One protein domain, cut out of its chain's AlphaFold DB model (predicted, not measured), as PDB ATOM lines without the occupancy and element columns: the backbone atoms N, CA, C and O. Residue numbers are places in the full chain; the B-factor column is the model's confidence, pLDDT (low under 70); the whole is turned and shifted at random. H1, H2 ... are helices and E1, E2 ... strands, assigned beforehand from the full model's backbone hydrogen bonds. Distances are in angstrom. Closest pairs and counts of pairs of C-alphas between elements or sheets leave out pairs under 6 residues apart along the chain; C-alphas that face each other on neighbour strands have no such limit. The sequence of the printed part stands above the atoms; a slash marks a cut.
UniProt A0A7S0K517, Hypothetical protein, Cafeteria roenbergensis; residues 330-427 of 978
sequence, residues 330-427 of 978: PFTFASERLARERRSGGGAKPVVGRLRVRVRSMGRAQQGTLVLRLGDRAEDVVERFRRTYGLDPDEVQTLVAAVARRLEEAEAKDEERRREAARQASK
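AT A GLANCE: This is residues 330 to 427 of the 978 residues of the protein "Hypothetical protein" of Cafeteria roenbergensis (UniProt A0A7S0K517). A small three-stranded sheet has H2 and the much longer H3 over one face, in two layers; residues 415 to 427 of H3 stick out as an arm, and H1 lies off the sheet. The 98 printed residues, mixed in class, run E1 H1 E2 E3 H2 H3; the mixed sheet's order is E1 E3 E2. The whole is loose, radius of gyration of the C-alphas 15.9 A, spanning 59 by 30 by 21 A.

IN THESE COORDINATES: E2 is residues 351 to 359, E3 366 to 373, and E1 332 to 334, beginning at C-alpha (-21.686, 116.618, 2.317). H1 is residues 336 to 344, H2 378 to 389, and H3 393 to 427, 50.9 A long, ending at C-alpha (13.601, 122.599, -20.318).

HOW THE PARTS SIT: Within hydrogen-bond range are N 355 and O 370, 2.9 A, in the antiparallel hairpin E2 and E3, and N 333 and O 369, 3.0 A, between parallel E1 and E3. H3's height over the sheet is 8.8 A; its closest C-alphas to E2 are Ala 410 and Val 352, 6.2 A. H2, on the same face, touches residues 396 to 407 of H3, closest C-alphas Ala 378 and Ala 404, 5.1 A, at a steep tilt of 42 degrees, opposite ways, a helical hairpin. H1 is not on the sheet. O i to N i+4 pairs within range are 4 of 5 in H1, 7 of 8 in H2 and 29 of 31 in H3.

THE WHOLE: The farthest C-alphas, Gly 363 and Lys 427, are 58.6 A apart. The printed part has no cut and no long link. Confidence is under 70 at residues 330 to 353, 356 and 358 to 368.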
ATOM      1  N   PRO A 330     -26.523 110.702   2.404       46.78
ATOM      2  CA  PRO A 330     -25.152 111.153   2.600       46.78
ATOM      3  C   PRO A 330     -25.089 112.663   2.820       46.78
ATOM      4  O   PRO A 330     -25.399 113.444   1.918       46.78
ATOM      5  N   PHE A 331     -24.625 113.085   3.997       54.53
ATOM      6  CA  PHE A 331     -24.262 114.482   4.216       54.53
ATOM      7  C   PHE A 331     -22.981 114.833   3.440       54.53
ATOM      8  O   PHE A 331     -22.060 114.018   3.314       54.53
ATOM      9  N   THR A 332     -22.897 116.066   2.940       53.28
ATOM     10  CA  THR A 332     -21.686 116.618   2.317       53.28
ATOM     11  C   THR A 332     -21.204 117.815   3.122       53.28
ATOM     12  O   THR A 332     -21.714 118.923   2.949       53.28
ATOM     13  N   PHE A 333     -20.225 117.602   4.000       58.31
ATOM     14  CA  PHE A 333     -19.658 118.679   4.809       58.31
ATOM     15  C   PHE A 333     -18.506 119.342   4.046       58.31
ATOM     16  O   PHE A 333     -17.532 118.681   3.670       58.31
ATOM     17  N   ALA A 334     -18.620 120.644   3.789       54.91
ATOM     18  CA  ALA A 334     -17.596 121.435   3.113       54.91
ATOM     19  C   ALA A 334     -16.964 122.421   4.098       54.91
ATOM     20  O   ALA A 334     -17.679 123.084   4.849       54.91
ATOM     21  N   SER A 335     -15.633 122.535   4.080       54.78
ATOM     22  CA  SER A 335     -14.909 123.427   4.987       54.78
ATOM     23  C   SER A 335     -15.389 124.880   4.862       54.78
ATOM     24  O   SER A 335     -15.670 125.380   3.769       54.78
ATOM     25  N   GLU A 336     -15.477 125.585   5.997       48.22
ATOM     26  CA  GLU A 336     -16.062 126.935   6.071       48.22
ATOM     27  C   GLU A 336     -15.323 127.951   5.177       48.22
ATOM     28  O   GLU A 336     -15.891 128.968   4.772       48.22
ATOM     29  N   ARG A 337     -14.081 127.644   4.775       49.56
ATOM     30  CA  ARG A 337     -13.346 128.406   3.765       49.56
ATOM     31  C   ARG A 337     -14.140 128.550   2.463       49.56
ATOM     32  O   ARG A 337     -14.153 129.645   1.923       49.56
ATOM     33  N   LEU A 338     -14.875 127.531   2.006       47.09
ATOM     34  CA  LEU A 338     -15.766 127.650   0.839       47.09
ATOM     35  C   LEU A 338     -16.906 128.654   1.085       47.09
ATOM     36  O   LEU A 338     -17.257 129.427   0.191       47.09
ATOM     37  N   ALA A 339     -17.478 128.656   2.292       50.00
ATOM     38  CA  ALA A 339     -18.560 129.561   2.677       50.00
ATOM     39  C   ALA A 339     -18.089 131.019   2.841       50.00
ATOM     40  O   ALA A 339     -18.907 131.927   2.684       50.00
ATOM     41  N   ARG A 340     -16.793 131.247   3.114       50.94
ATOM     42  CA  ARG A 340     -16.157 132.578   3.148       50.94
ATOM     43  C   ARG A 340     -15.595 133.010   1.783       50.94
ATOM     44  O   ARG A 340     -15.900 134.118   1.357       50.94
ATOM     45  N   GLU A 341     -14.879 132.152   1.046       49.84
ATOM     46  CA  GLU A 341     -14.355 132.417  -0.316       49.84
ATOM     47  C   GLU A 341     -15.469 132.843  -1.282       49.84
ATOM     48  O   GLU A 341     -15.315 133.820  -2.016       49.84
ATOM     49  N   ARG A 342     -16.635 132.179  -1.230       51.97
ATOM     50  CA  ARG A 342     -17.816 132.560  -2.028       51.97
ATOM     51  C   ARG A 342     -18.358 133.961  -1.718       51.97
ATOM     52  O   ARG A 342     -19.023 134.526  -2.577       51.97
ATOM     53  N   ARG A 343     -18.094 134.511  -0.527       52.69
ATOM     54  CA  ARG A 343     -18.500 135.874  -0.127       52.69
ATOM     55  C   ARG A 343     -17.411 136.916  -0.395       52.69
ATOM     56  O   ARG A 343     -17.736 138.080  -0.580       52.69
ATOM     57  N   SER A 344     -16.136 136.517  -0.403       48.75
ATOM     58  CA  SER A 344     -14.988 137.429  -0.532       48.75
ATOM     59  C   SER A 344     -14.371 137.498  -1.933       48.75
ATOM     60  O   SER A 344     -13.458 138.288  -2.154       48.75
ATOM     61  N   GLY A 345     -14.825 136.672  -2.884       44.88
ATOM     62  CA  GLY A 345     -14.303 136.656  -4.258       44.88
ATOM     63  C   GLY A 345     -12.883 136.091  -4.389       44.88
ATOM     64  O   GLY A 345     -12.306 136.128  -5.477       44.88
ATOM     65  N   GLY A 346     -12.316 135.551  -3.306       45.78
ATOM     66  CA  GLY A 346     -11.032 134.855  -3.330       45.78
ATOM     67  C   GLY A 346     -11.102 133.624  -4.235       45.78
ATOM     68  O   GLY A 346     -12.025 132.817  -4.121       45.78
ATOM     69  N   GLY A 347     -10.128 133.483  -5.140       46.66
ATOM     70  CA  GLY A 347     -10.064 132.365  -6.081       46.66
ATOM     71  C   GLY A 347     -10.034 131.026  -5.344       46.66
ATOM     72  O   GLY A 347      -9.035 130.700  -4.710       46.66
ATOM     73  N   ALA A 348     -11.142 130.286  -5.426       55.06
ATOM     74  CA  ALA A 348     -11.405 129.114  -4.599       55.06
ATOM     75  C   ALA A 348     -10.261 128.095  -4.657       55.06
ATOM     76  O   ALA A 348      -9.968 127.544  -5.723       55.06
ATOM     77  N   LYS A 349      -9.645 127.810  -3.502       61.41
ATOM     78  CA  LYS A 349      -8.563 126.823  -3.420       61.41
ATOM     79  C   LYS A 349      -9.002 125.441  -3.940       61.41
ATOM     80  O   LYS A 349     -10.154 125.044  -3.722       61.41
ATOM     81  N   PRO A 350      -8.102 124.684  -4.600       62.38
ATOM     82  CA  PRO A 350      -8.445 123.386  -5.165       62.38
ATOM     83  C   PRO A 350      -8.879 122.398  -4.076       62.38
ATOM     84  O   PRO A 350      -8.289 122.326  -2.993       62.38
ATOM     85  N   VAL A 351      -9.917 121.620  -4.394       66.69
ATOM     86  CA  VAL A 351     -10.345 120.481  -3.576       66.69
ATOM     87  C   VAL A 351      -9.261 119.408  -3.648       66.69
ATOM     88  O   VAL A 351      -8.853 118.994  -4.730       66.69
ATOM     89  N   VAL A 352      -8.799 119.000  -2.472       65.62
ATOM     90  CA  VAL A 352      -7.675 118.088  -2.245       65.62
ATOM     91  C   VAL A 352      -8.135 116.638  -2.171       65.62
ATOM     92  O   VAL A 352      -7.473 115.749  -2.701       65.62
ATOM     93  N   GLY A 353      -9.277 116.397  -1.529       67.06
ATOM     94  CA  GLY A 353      -9.765 115.050  -1.287       67.06
ATOM     95  C   GLY A 353     -11.190 115.018  -0.753       67.06
ATOM     96  O   GLY A 353     -11.749 116.027  -0.316       67.06
ATOM     97  N   ARG A 354     -11.765 113.818  -0.801       73.00
ATOM     98  CA  ARG A 354     -13.076 113.465  -0.260       73.00
ATOM     99  C   ARG A 354     -12.866 112.333   0.734       73.00
ATOM    100  O   ARG A 354     -12.530 111.224   0.328       73.00
ATOM    101  N   LEU A 355     -13.037 112.608   2.021       73.88
ATOM    102  CA  LEU A 355     -12.960 111.584   3.056       73.88
ATOM    103  C   LEU A 355     -14.374 111.065   3.329       73.88
ATOM    104  O   LEU A 355     -15.250 111.837   3.720       73.88
ATOM    105  N   ARG A 356     -14.616 109.769   3.099       68.25
ATOM    106  CA  ARG A 356     -15.862 109.123   3.528       68.25
ATOM    107  C   ARG A 356     -15.768 108.827   5.017       68.25
ATOM    108  O   ARG A 356     -14.936 108.022   5.425       68.25
ATOM    109  N   VAL A 357     -16.627 109.471   5.797       70.81
ATOM    110  CA  VAL A 357     -16.676 109.322   7.254       70.81
ATOM    111  C   VAL A 357     -17.949 108.576   7.629       70.81
ATOM    112  O   VAL A 357     -19.031 108.894   7.127       70.81
ATOM    113  N   ARG A 358     -17.810 107.576   8.500       65.31
ATOM    114  CA  ARG A 358     -18.911 106.933   9.222       65.31
ATOM    115  C   ARG A 358     -18.936 107.511  10.630       65.31
ATOM    116  O   ARG A 358     -17.891 107.553  11.262       65.31
ATOM    117  N   VAL A 359     -20.109 107.954  11.065       67.12
ATOM    118  CA  VAL A 359     -20.357 108.599  12.358       67.12
ATOM    119  C   VAL A 359     -21.451 107.820  13.079       67.12
ATOM    120  O   VAL A 359     -22.486 107.514  12.476       67.12
ATOM    121  N   ARG A 360     -21.243 107.500  14.360       61.75
ATOM    122  CA  ARG A 360     -22.197 106.733  15.187       61.75
ATOM    123  C   ARG A 360     -23.079 107.591  16.106       61.75
ATOM    124  O   ARG A 360     -23.589 107.107  17.113       61.75
ATOM    125  N   SER A 361     -23.335 108.836  15.710       55.19
ATOM    126  CA  SER A 361     -24.185 109.775  16.451       55.19
ATOM    127  C   SER A 361     -25.596 109.219  16.705       55.19
ATOM    128  O   SER A 361     -26.314 108.820  15.780       55.19
ATOM    129  N   MET A 362     -25.972 109.173  17.987       47.69
ATOM    130  CA  MET A 362     -27.289 108.785  18.518       47.69
ATOM    131  C   MET A 362     -27.917 107.535  17.869       47.69
ATOM    132  O   MET A 362     -29.061 107.541  17.413       47.69
ATOM    133  N   GLY A 363     -27.151 106.440  17.814       53.16
ATOM    134  CA  GLY A 363     -27.655 105.113  17.431       53.16
ATOM    135  C   GLY A 363     -27.978 104.928  15.942       53.16
ATOM    136  O   GLY A 363     -28.371 103.832  15.538       53.16
ATOM    137  N   ARG A 364     -27.784 105.950  15.099       56.31
ATOM    138  CA  ARG A 364     -27.938 105.855  13.639       56.31
ATOM    139  C   ARG A 364     -26.572 105.993  12.976       56.31
ATOM    140  O   ARG A 364     -25.958 107.050  13.026       56.31
ATOM    141  N   ALA A 365     -26.109 104.933  12.311       60.34
ATOM    142  CA  ALA A 365     -24.859 104.961  11.555       60.34
ATOM    143  C   ALA A 365     -24.999 105.860  10.312       60.34
ATOM    144  O   ALA A 365     -25.480 105.426   9.262       60.34
ATOM    145  N   GLN A 366     -24.585 107.121  10.428       63.94
ATOM    146  CA  GLN A 366     -24.594 108.074   9.322       63.94
ATOM    147  C   GLN A 366     -23.284 107.955   8.541       63.94
ATOM    148  O   GLN A 366     -22.199 107.999   9.118       63.94
ATOM    149  N   GLN A 367     -23.366 107.825   7.217       69.06
ATOM    150  CA  GLN A 367     -22.197 107.855   6.340       69.06
ATOM    151  C   GLN A 367     -22.284 109.076   5.429       69.06
ATOM    152  O   GLN A 367     -23.251 109.229   4.690       69.06
ATOM    153  N   GLY A 368     -21.256 109.918   5.444       68.38
ATOM    154  CA  GLY A 368     -21.189 111.115   4.609       68.38
ATOM    155  C   GLY A 368     -19.794 111.363   4.057       68.38
ATOM    156  O   GLY A 368     -18.887 110.540   4.195       68.38
ATOM    157  N   THR A 369     -19.631 112.488   3.365       73.19
ATOM    158  CA  THR A 369     -18.370 112.871   2.718       73.19
ATOM    159  C   THR A 369     -17.923 114.249   3.184       73.19
ATOM    160  O   THR A 369     -18.621 115.244   2.990       73.19
ATOM    161  N   LEU A 370     -16.727 114.294   3.762       75.19
ATOM    162  CA  LEU A 370     -16.039 115.497   4.209       75.19
ATOM    163  C   LEU A 370     -15.073 115.962   3.105       75.19
ATOM    164  O   LEU A 370     -14.254 115.180   2.613       75.19
ATOM    165  N   VAL A 371     -15.203 117.216   2.663       76.88
ATOM    166  CA  VAL A 371     -14.477 117.759   1.500       76.88
ATOM    167  C   VAL A 371     -13.319 118.651   1.949       76.88
ATOM    168  O   VAL A 371     -13.540 119.720   2.515       76.88
ATOM    169  N   LEU A 372     -12.089 118.225   1.647       80.19
ATOM    170  CA  LEU A 372     -10.838 118.877   2.057       80.19
ATOM    171  C   LEU A 372     -10.273 119.795   0.962       80.19
ATOM    172  O   LEU A 372     -10.423 119.505  -0.229       80.19
ATOM    173  N   ARG A 373      -9.579 120.877   1.345       73.38
ATOM    174  CA  ARG A 373      -8.884 121.812   0.435       73.38
ATOM    175  C   ARG A 373      -7.438 122.054   0.866       73.38
ATOM    176  O   ARG A 373      -7.085 121.884   2.025       73.38
ATOM    177  N   LEU A 374      -6.613 122.483  -0.086       70.62
ATOM    178  CA  LEU A 374      -5.173 122.709   0.096       70.62
ATOM    179  C   LEU A 374      -4.895 123.823   1.130       70.62
ATOM    180  O   LEU A 374      -5.321 124.970   0.956       70.62
ATOM    181  N   GLY A 375      -4.185 123.514   2.213       70.81
ATOM    182  CA  GLY A 375      -3.957 124.417   3.342       70.81
ATOM    183  C   GLY A 375      -5.209 124.816   4.135       70.81
ATOM    184  O   GLY A 375      -5.263 125.949   4.628       70.81
ATOM    185  N   ASP A 376      -6.236 123.963   4.201       78.50
ATOM    186  CA  ASP A 376      -7.144 123.919   5.360       78.50
ATOM    187  C   ASP A 376      -6.413 123.243   6.544       78.50
ATOM    188  O   ASP A 376      -5.467 122.492   6.322       78.50
ATOM    189  N   ARG A 377      -6.822 123.509   7.791       79.31
ATOM    190  CA  ARG A 377      -6.288 122.837   8.994       79.31
ATOM    191  C   ARG A 377      -7.137 121.618   9.354       79.31
ATOM    192  O   ARG A 377      -8.349 121.636   9.127       79.31
ATOM    193  N   ALA A 378      -6.525 120.568   9.896       82.38
ATOM    194  CA  ALA A 378      -7.241 119.334  10.223       82.38
ATOM    195  C   ALA A 378      -8.155 119.526  11.441       82.38
ATOM    196  O   ALA A 378      -9.316 119.122  11.430       82.38
ATOM    197  N   GLU A 379      -7.637 120.237  12.434       82.94
ATOM    198  CA  GLU A 379      -8.263 120.595  13.701       82.94
ATOM    199  C   GLU A 379      -9.503 121.457  13.427       82.94
ATOM    200  O   GLU A 379     -10.623 121.042  13.709       82.94
ATOM    201  N   ASP A 380      -9.323 122.592  12.738       80.94
ATOM    202  CA  ASP A 380     -10.379 123.509  12.285       80.94
ATOM    203  C   ASP A 380     -11.551 122.816  11.560       80.94
ATOM    204  O   ASP A 380     -12.696 123.280  11.623       80.94
ATOM    205  N   VAL A 381     -11.270 121.766  10.783       81.06
ATOM    206  CA  VAL A 381     -12.277 121.055   9.986       81.06
ATOM    207  C   VAL A 381     -12.994 120.006  10.831       81.06
ATOM    208  O   VAL A 381     -14.225 119.940  10.791       81.06
ATOM    209  N   VAL A 382     -12.256 119.220  11.617       83.19
ATOM    210  CA  VAL A 382     -12.834 118.163  12.456       83.19
ATOM    211  C   VAL A 382     -13.556 118.733  13.674       83.19
ATOM    212  O   VAL A 382     -14.607 118.215  14.035       83.19
ATOM    213  N   GLU A 383     -13.098 119.836  14.262       80.94
ATOM    214  CA  GLU A 383     -13.780 120.459  15.398       80.94
ATOM    215  C   GLU A 383     -15.146 121.043  14.992       80.94
ATOM    216  O   GLU A 383     -16.148 120.833  15.674       80.94
ATOM    217  N   ARG A 384     -15.242 121.681  13.815       73.50
ATOM    218  CA  ARG A 384     -16.538 122.090  13.237       73.50
ATOM    219  C   ARG A 384     -17.440 120.895  12.936       73.50
ATOM    220  O   ARG A 384     -18.647 120.959  13.163       73.50
ATOM    221  N   PHE A 385     -16.864 119.809  12.427       79.38
ATOM    222  CA  PHE A 385     -17.594 118.585  12.119       79.38
ATOM    223  C   PHE A 385     -18.118 117.908  13.407       79.38
ATOM    224  O   PHE A 385     -19.293 117.545  13.463       79.38
ATOM    225  N   ARG A 386     -17.327 117.897  14.493       83.12
ATOM    226  CA  ARG A 386     -17.734 117.520  15.861       83.12
ATOM    227  C   ARG A 386     -18.903 118.367  16.355       83.12
ATOM    228  O   ARG A 386     -19.911 117.803  16.768       83.12
ATOM    229  N   ARG A 387     -18.791 119.699  16.271       78.50
ATOM    230  CA  ARG A 387     -19.844 120.649  16.681       78.50
ATOM    231  C   ARG A 387     -21.148 120.489  15.882       78.50
ATOM    232  O   ARG A 387     -22.199 120.853  16.390       78.50
ATOM    233  N   THR A 388     -21.089 119.961  14.655       74.44
ATOM    234  CA  THR A 388     -22.262 119.799  13.771       74.44
ATOM    235  C   THR A 388     -22.952 118.437  13.926       74.44
ATOM    236  O   THR A 388     -24.168 118.367  13.789       74.44
ATOM    237  N   TYR A 389     -22.207 117.355  14.196       72.12
ATOM    238  CA  TYR A 389     -22.752 115.983  14.197       72.12
ATOM    239  C   TYR A 389     -22.667 115.242  15.540       72.12
ATOM    240  O   TYR A 389     -23.214 114.145  15.647       72.12
ATOM    241  N   GLY A 390     -22.018 115.815  16.560       70.62
ATOM    242  CA  GLY A 390     -21.866 115.178  17.872       70.62
ATOM    243  C   GLY A 390     -20.951 113.955  17.810       70.62
ATOM    244  O   GLY A 390     -21.411 112.834  17.989       70.62
ATOM    245  N   LEU A 391     -19.671 114.178  17.499       76.44
ATOM    246  CA  LEU A 391     -18.653 113.118  17.475       76.44
ATOM    247  C   LEU A 391     -18.088 112.855  18.872       76.44
ATOM    248  O   LEU A 391     -17.753 113.804  19.597       76.44
ATOM    249  N   ASP A 392     -17.873 111.577  19.171       77.00
ATOM    250  CA  ASP A 392     -17.110 111.126  20.333       77.00
ATOM    251  C   ASP A 392     -15.644 111.602  20.258       77.00
ATOM    252  O   ASP A 392     -15.088 111.735  19.160       77.00
ATOM    253  N   PRO A 393     -14.977 111.866  21.400       74.12
ATOM    254  CA  PRO A 393     -13.603 112.378  21.419       74.12
ATOM    255  C   PRO A 393     -12.592 111.447  20.725       74.12
ATOM    256  O   PRO A 393     -11.629 111.930  20.127       74.12
ATOM    257  N   ASP A 394     -12.839 110.137  20.721       75.94
ATOM    258  CA  ASP A 394     -11.968 109.147  20.076       75.94
ATOM    259  C   ASP A 394     -12.185 109.095  18.549       75.94
ATOM    260  O   ASP A 394     -11.223 108.999  17.775       75.94
ATOM    261  N   GLU A 395     -13.436 109.265  18.084       74.44
ATOM    262  CA  GLU A 395     -13.737 109.503  16.662       74.44
ATOM    263  C   GLU A 395     -13.101 110.827  16.189       74.44
ATOM    264  O   GLU A 395     -12.616 110.916  15.062       74.44
ATOM    265  N   VAL A 396     -13.028 111.848  17.052       80.94
ATOM    266  CA  VAL A 396     -12.385 113.140  16.751       80.94
ATOM    267  C   VAL A 396     -10.874 113.001  16.561       80.94
ATOM    268  O   VAL A 396     -10.364 113.459  15.539       80.94
ATOM    269  N   GLN A 397     -10.149 112.360  17.484       80.81
ATOM    270  CA  GLN A 397      -8.690 112.203  17.361       80.81
ATOM    271  C   GLN A 397      -8.304 111.391  16.116       80.81
ATOM    272  O   GLN A 397      -7.444 111.803  15.330       80.81
ATOM    273  N   THR A 398      -8.985 110.262  15.892       80.50
ATOM    274  CA  THR A 398      -8.743 109.412  14.716       80.50
ATOM    275  C   THR A 398      -9.084 110.127  13.405       80.50
ATOM    276  O   THR A 398      -8.358 109.976  12.416       80.50
ATOM    277  N   LEU A 399     -10.118 110.974  13.391       82.62
ATOM    278  CA  LEU A 399     -10.476 111.770  12.221       82.62
ATOM    279  C   LEU A 399      -9.515 112.947  11.972       82.62
ATOM    280  O   LEU A 399      -9.208 113.208  10.809       82.62
ATOM    281  N   VAL A 400      -8.985 113.615  13.008       86.12
ATOM    282  CA  VAL A 400      -7.925 114.637  12.852       86.12
ATOM    283  C   VAL A 400      -6.700 114.020  12.182       86.12
ATOM    284  O   VAL A 400      -6.256 114.528  11.154       86.12
ATOM    285  N   ALA A 401      -6.211 112.878  12.680       82.94
ATOM    286  CA  ALA A 401      -5.069 112.179  12.089       82.94
ATOM    287  C   ALA A 401      -5.328 111.758  10.626       82.94
ATOM    288  O   ALA A 401      -4.464 111.920   9.758       82.94
ATOM    289  N   ALA A 402      -6.536 111.268  10.320       81.69
ATOM    290  CA  ALA A 402      -6.932 110.906   8.960       81.69
ATOM    291  C   ALA A 402      -7.021 112.120   8.014       81.69
ATOM    292  O   ALA A 402      -6.667 112.008   6.838       81.69
ATOM    293  N   VAL A 403      -7.471 113.279   8.502       84.12
ATOM    294  CA  VAL A 403      -7.546 114.523   7.721       84.12
ATOM    295  C   VAL A 403      -6.158 115.132   7.512       84.12
ATOM    296  O   VAL A 403      -5.818 115.434   6.368       84.12
ATOM    297  N   ALA A 404      -5.342 115.253   8.564       84.81
ATOM    298  CA  ALA A 404      -3.985 115.802   8.506       84.81
ATOM    299  C   ALA A 404      -3.130 115.060   7.471       84.81
ATOM    300  O   ALA A 404      -2.670 115.656   6.495       84.81
ATOM    301  N   ARG A 405      -3.060 113.728   7.581       84.06
ATOM    302  CA  ARG A 405      -2.349 112.876   6.621       84.06
ATOM    303  C   ARG A 405      -2.833 113.066   5.177       84.06
ATOM    304  O   ARG A 405      -2.035 113.016   4.243       84.06
ATOM    305  N   ARG A 406      -4.139 113.265   4.951       80.38
ATOM    306  CA  ARG A 406      -4.685 113.478   3.595       80.38
ATOM    307  C   ARG A 406      -4.401 114.869   3.035       80.38
ATOM    308  O   ARG A 406      -4.350 115.008   1.812       80.38
ATOM    309  N   LEU A 407      -4.203 115.867   3.892       82.88
ATOM    310  CA  LEU A 407      -3.713 117.185   3.497       82.88
ATOM    311  C   LEU A 407      -2.225 117.085   3.117       82.88
ATOM    312  O   LEU A 407      -1.879 117.419   1.987       82.88
ATOM    313  N   GLU A 408      -1.381 116.493   3.966       82.31
ATOM    314  CA  GLU A 408       0.047 116.246   3.689       82.31
ATOM    315  C   GLU A 408       0.278 115.455   2.386       82.31
ATOM    316  O   GLU A 408       1.038 115.886   1.515       82.31
ATOM    317  N   GLU A 409      -0.431 114.331   2.199       82.62
ATOM    318  CA  GLU A 409      -0.368 113.502   0.984       82.62
ATOM    319  C   GLU A 409      -0.732 114.279  -0.296       82.62
ATOM    320  O   GLU A 409      -0.392 113.834  -1.398       82.62
ATOM    321  N   ALA A 410      -1.443 115.404  -0.187       79.50
ATOM    322  CA  ALA A 410      -1.848 116.243  -1.310       79.50
ATOM    323  C   ALA A 410      -0.963 117.483  -1.488       79.50
ATOM    324  O   ALA A 410      -0.676 117.854  -2.626       79.50
ATOM    325  N   GLU A 411      -0.470 118.084  -0.404       81.62
ATOM    326  CA  GLU A 411       0.513 119.170  -0.466       81.62
ATOM    327  C   GLU A 411       1.849 118.670  -1.030       81.62
ATOM    328  O   GLU A 411       2.428 119.330  -1.895       81.62
ATOM    329  N   ALA A 412       2.263 117.449  -0.675       84.12
ATOM    330  CA  ALA A 412       3.396 116.768  -1.301       84.12
ATOM    331  C   ALA A 412       3.203 116.575  -2.821       84.12
ATOM    332  O   ALA A 412       4.126 116.830  -3.597       84.12
ATOM    333  N   LYS A 413       1.999 116.181  -3.266       83.31
ATOM    334  CA  LYS A 413       1.668 115.997  -4.694       83.31
ATOM    335  C   LYS A 413       1.583 117.318  -5.460       83.31
ATOM    336  O   LYS A 413       1.957 117.363  -6.631       83.31
ATOM    337  N   ASP A 414       1.089 118.391  -4.846       79.56
ATOM    338  CA  ASP A 414       1.054 119.710  -5.487       79.56
ATOM    339  C   ASP A 414       2.458 120.318  -5.600       79.56
ATOM    340  O   ASP A 414       2.829 120.844  -6.646       79.56
ATOM    341  N   GLU A 415       3.290 120.159  -4.573       83.38
ATOM    342  CA  GLU A 415       4.689 120.577  -4.607       83.38
ATOM    343  C   GLU A 415       5.533 119.728  -5.583       83.38
ATOM    344  O   GLU A 415       6.386 120.269  -6.289       83.38
ATOM    345  N   GLU A 416       5.260 118.426  -5.732       85.62
ATOM    346  CA  GLU A 416       5.840 117.614  -6.812       85.62
ATOM    347  C   GLU A 416       5.447 118.159  -8.197       85.62
ATOM    348  O   GLU A 416       6.318 118.355  -9.049       85.62
ATOM    349  N   ARG A 417       4.168 118.502  -8.408       82.81
ATOM    350  CA  ARG A 417       3.695 119.132  -9.655       82.81
ATOM    351  C   ARG A 417       4.350 120.489  -9.907       82.81
ATOM    352  O   ARG A 417       4.712 120.766 -11.049       82.81
ATOM    353  N   ARG A 418       4.561 121.319  -8.879       83.12
ATOM    354  CA  ARG A 418       5.314 122.586  -8.998       83.12
ATOM    355  C   ARG A 418       6.759 122.335  -9.422       83.12
ATOM    356  O   ARG A 418       7.250 123.004 -10.330       83.12
ATOM    357  N   ARG A 419       7.427 121.339  -8.830       87.44
ATOM    358  CA  ARG A 419       8.796 120.932  -9.196       87.44
ATOM    359  C   ARG A 419       8.865 120.382 -10.619       87.44
ATOM    360  O   ARG A 419       9.816 120.690 -11.338       87.44
ATOM    361  N   GLU A 420       7.872 119.614 -11.063       84.75
ATOM    362  CA  GLU A 420       7.811 119.146 -12.448       84.75
ATOM    363  C   GLU A 420       7.542 120.299 -13.425       84.75
ATOM    364  O   GLU A 420       8.272 120.443 -14.403       84.75
ATOM    365  N   ALA A 421       6.582 121.180 -13.133       85.12
ATOM    366  CA  ALA A 421       6.298 122.367 -13.938       85.12
ATOM    367  C   ALA A 421       7.526 123.289 -14.053       85.12
ATOM    368  O   ALA A 421       7.843 123.753 -15.149       85.12
ATOM    369  N   ALA A 422       8.276 123.487 -12.963       86.25
ATOM    370  CA  ALA A 422       9.543 124.213 -12.976       86.25
ATOM    371  C   ALA A 422      10.587 123.523 -13.871       86.25
ATOM    372  O   ALA A 422      11.187 124.178 -14.722       86.25
ATOM    373  N   ARG A 423      10.753 122.193 -13.774       88.19
ATOM    374  CA  ARG A 423      11.640 121.412 -14.662       88.19
ATOM    375  C   ARG A 423      11.221 121.512 -16.135       88.19
ATOM    376  O   ARG A 423      12.080 121.697 -17.001       88.19
ATOM    377  N   GLN A 424       9.926 121.424 -16.437       84.81
ATOM    378  CA  GLN A 424       9.386 121.567 -17.793       84.81
ATOM    379  C   GLN A 424       9.610 122.990 -18.339       84.81
ATOM    380  O   GLN A 424      10.072 123.143 -19.472       84.81
ATOM    381  N   ALA A 425       9.381 124.027 -17.527       83.25
ATOM    382  CA  ALA A 425       9.656 125.420 -17.879       83.25
ATOM    383  C   ALA A 425      11.155 125.668 -18.126       83.25
ATOM    384  O   ALA A 425      11.519 126.259 -19.146       83.25
ATOM    385  N   SER A 426      12.042 125.150 -17.269       82.38
ATOM    386  CA  SER A 426      13.497 125.210 -17.466       82.38
ATOM    387  C   SER A 426      13.934 124.499 -18.750       82.38
ATOM    388  O   SER A 426      14.761 125.029 -19.493       82.38
ATOM    389  N   LYS A 427      13.345 123.338 -19.070       82.94
ATOM    390  CA  LYS A 427      13.601 122.599 -20.318       82.94
ATOM    391  C   LYS A 427      13.148 123.390 -21.553       82.94
ATOM    392  O   LYS A 427      13.886 123.470 -22.537       82.94
TER     393      LYS A 427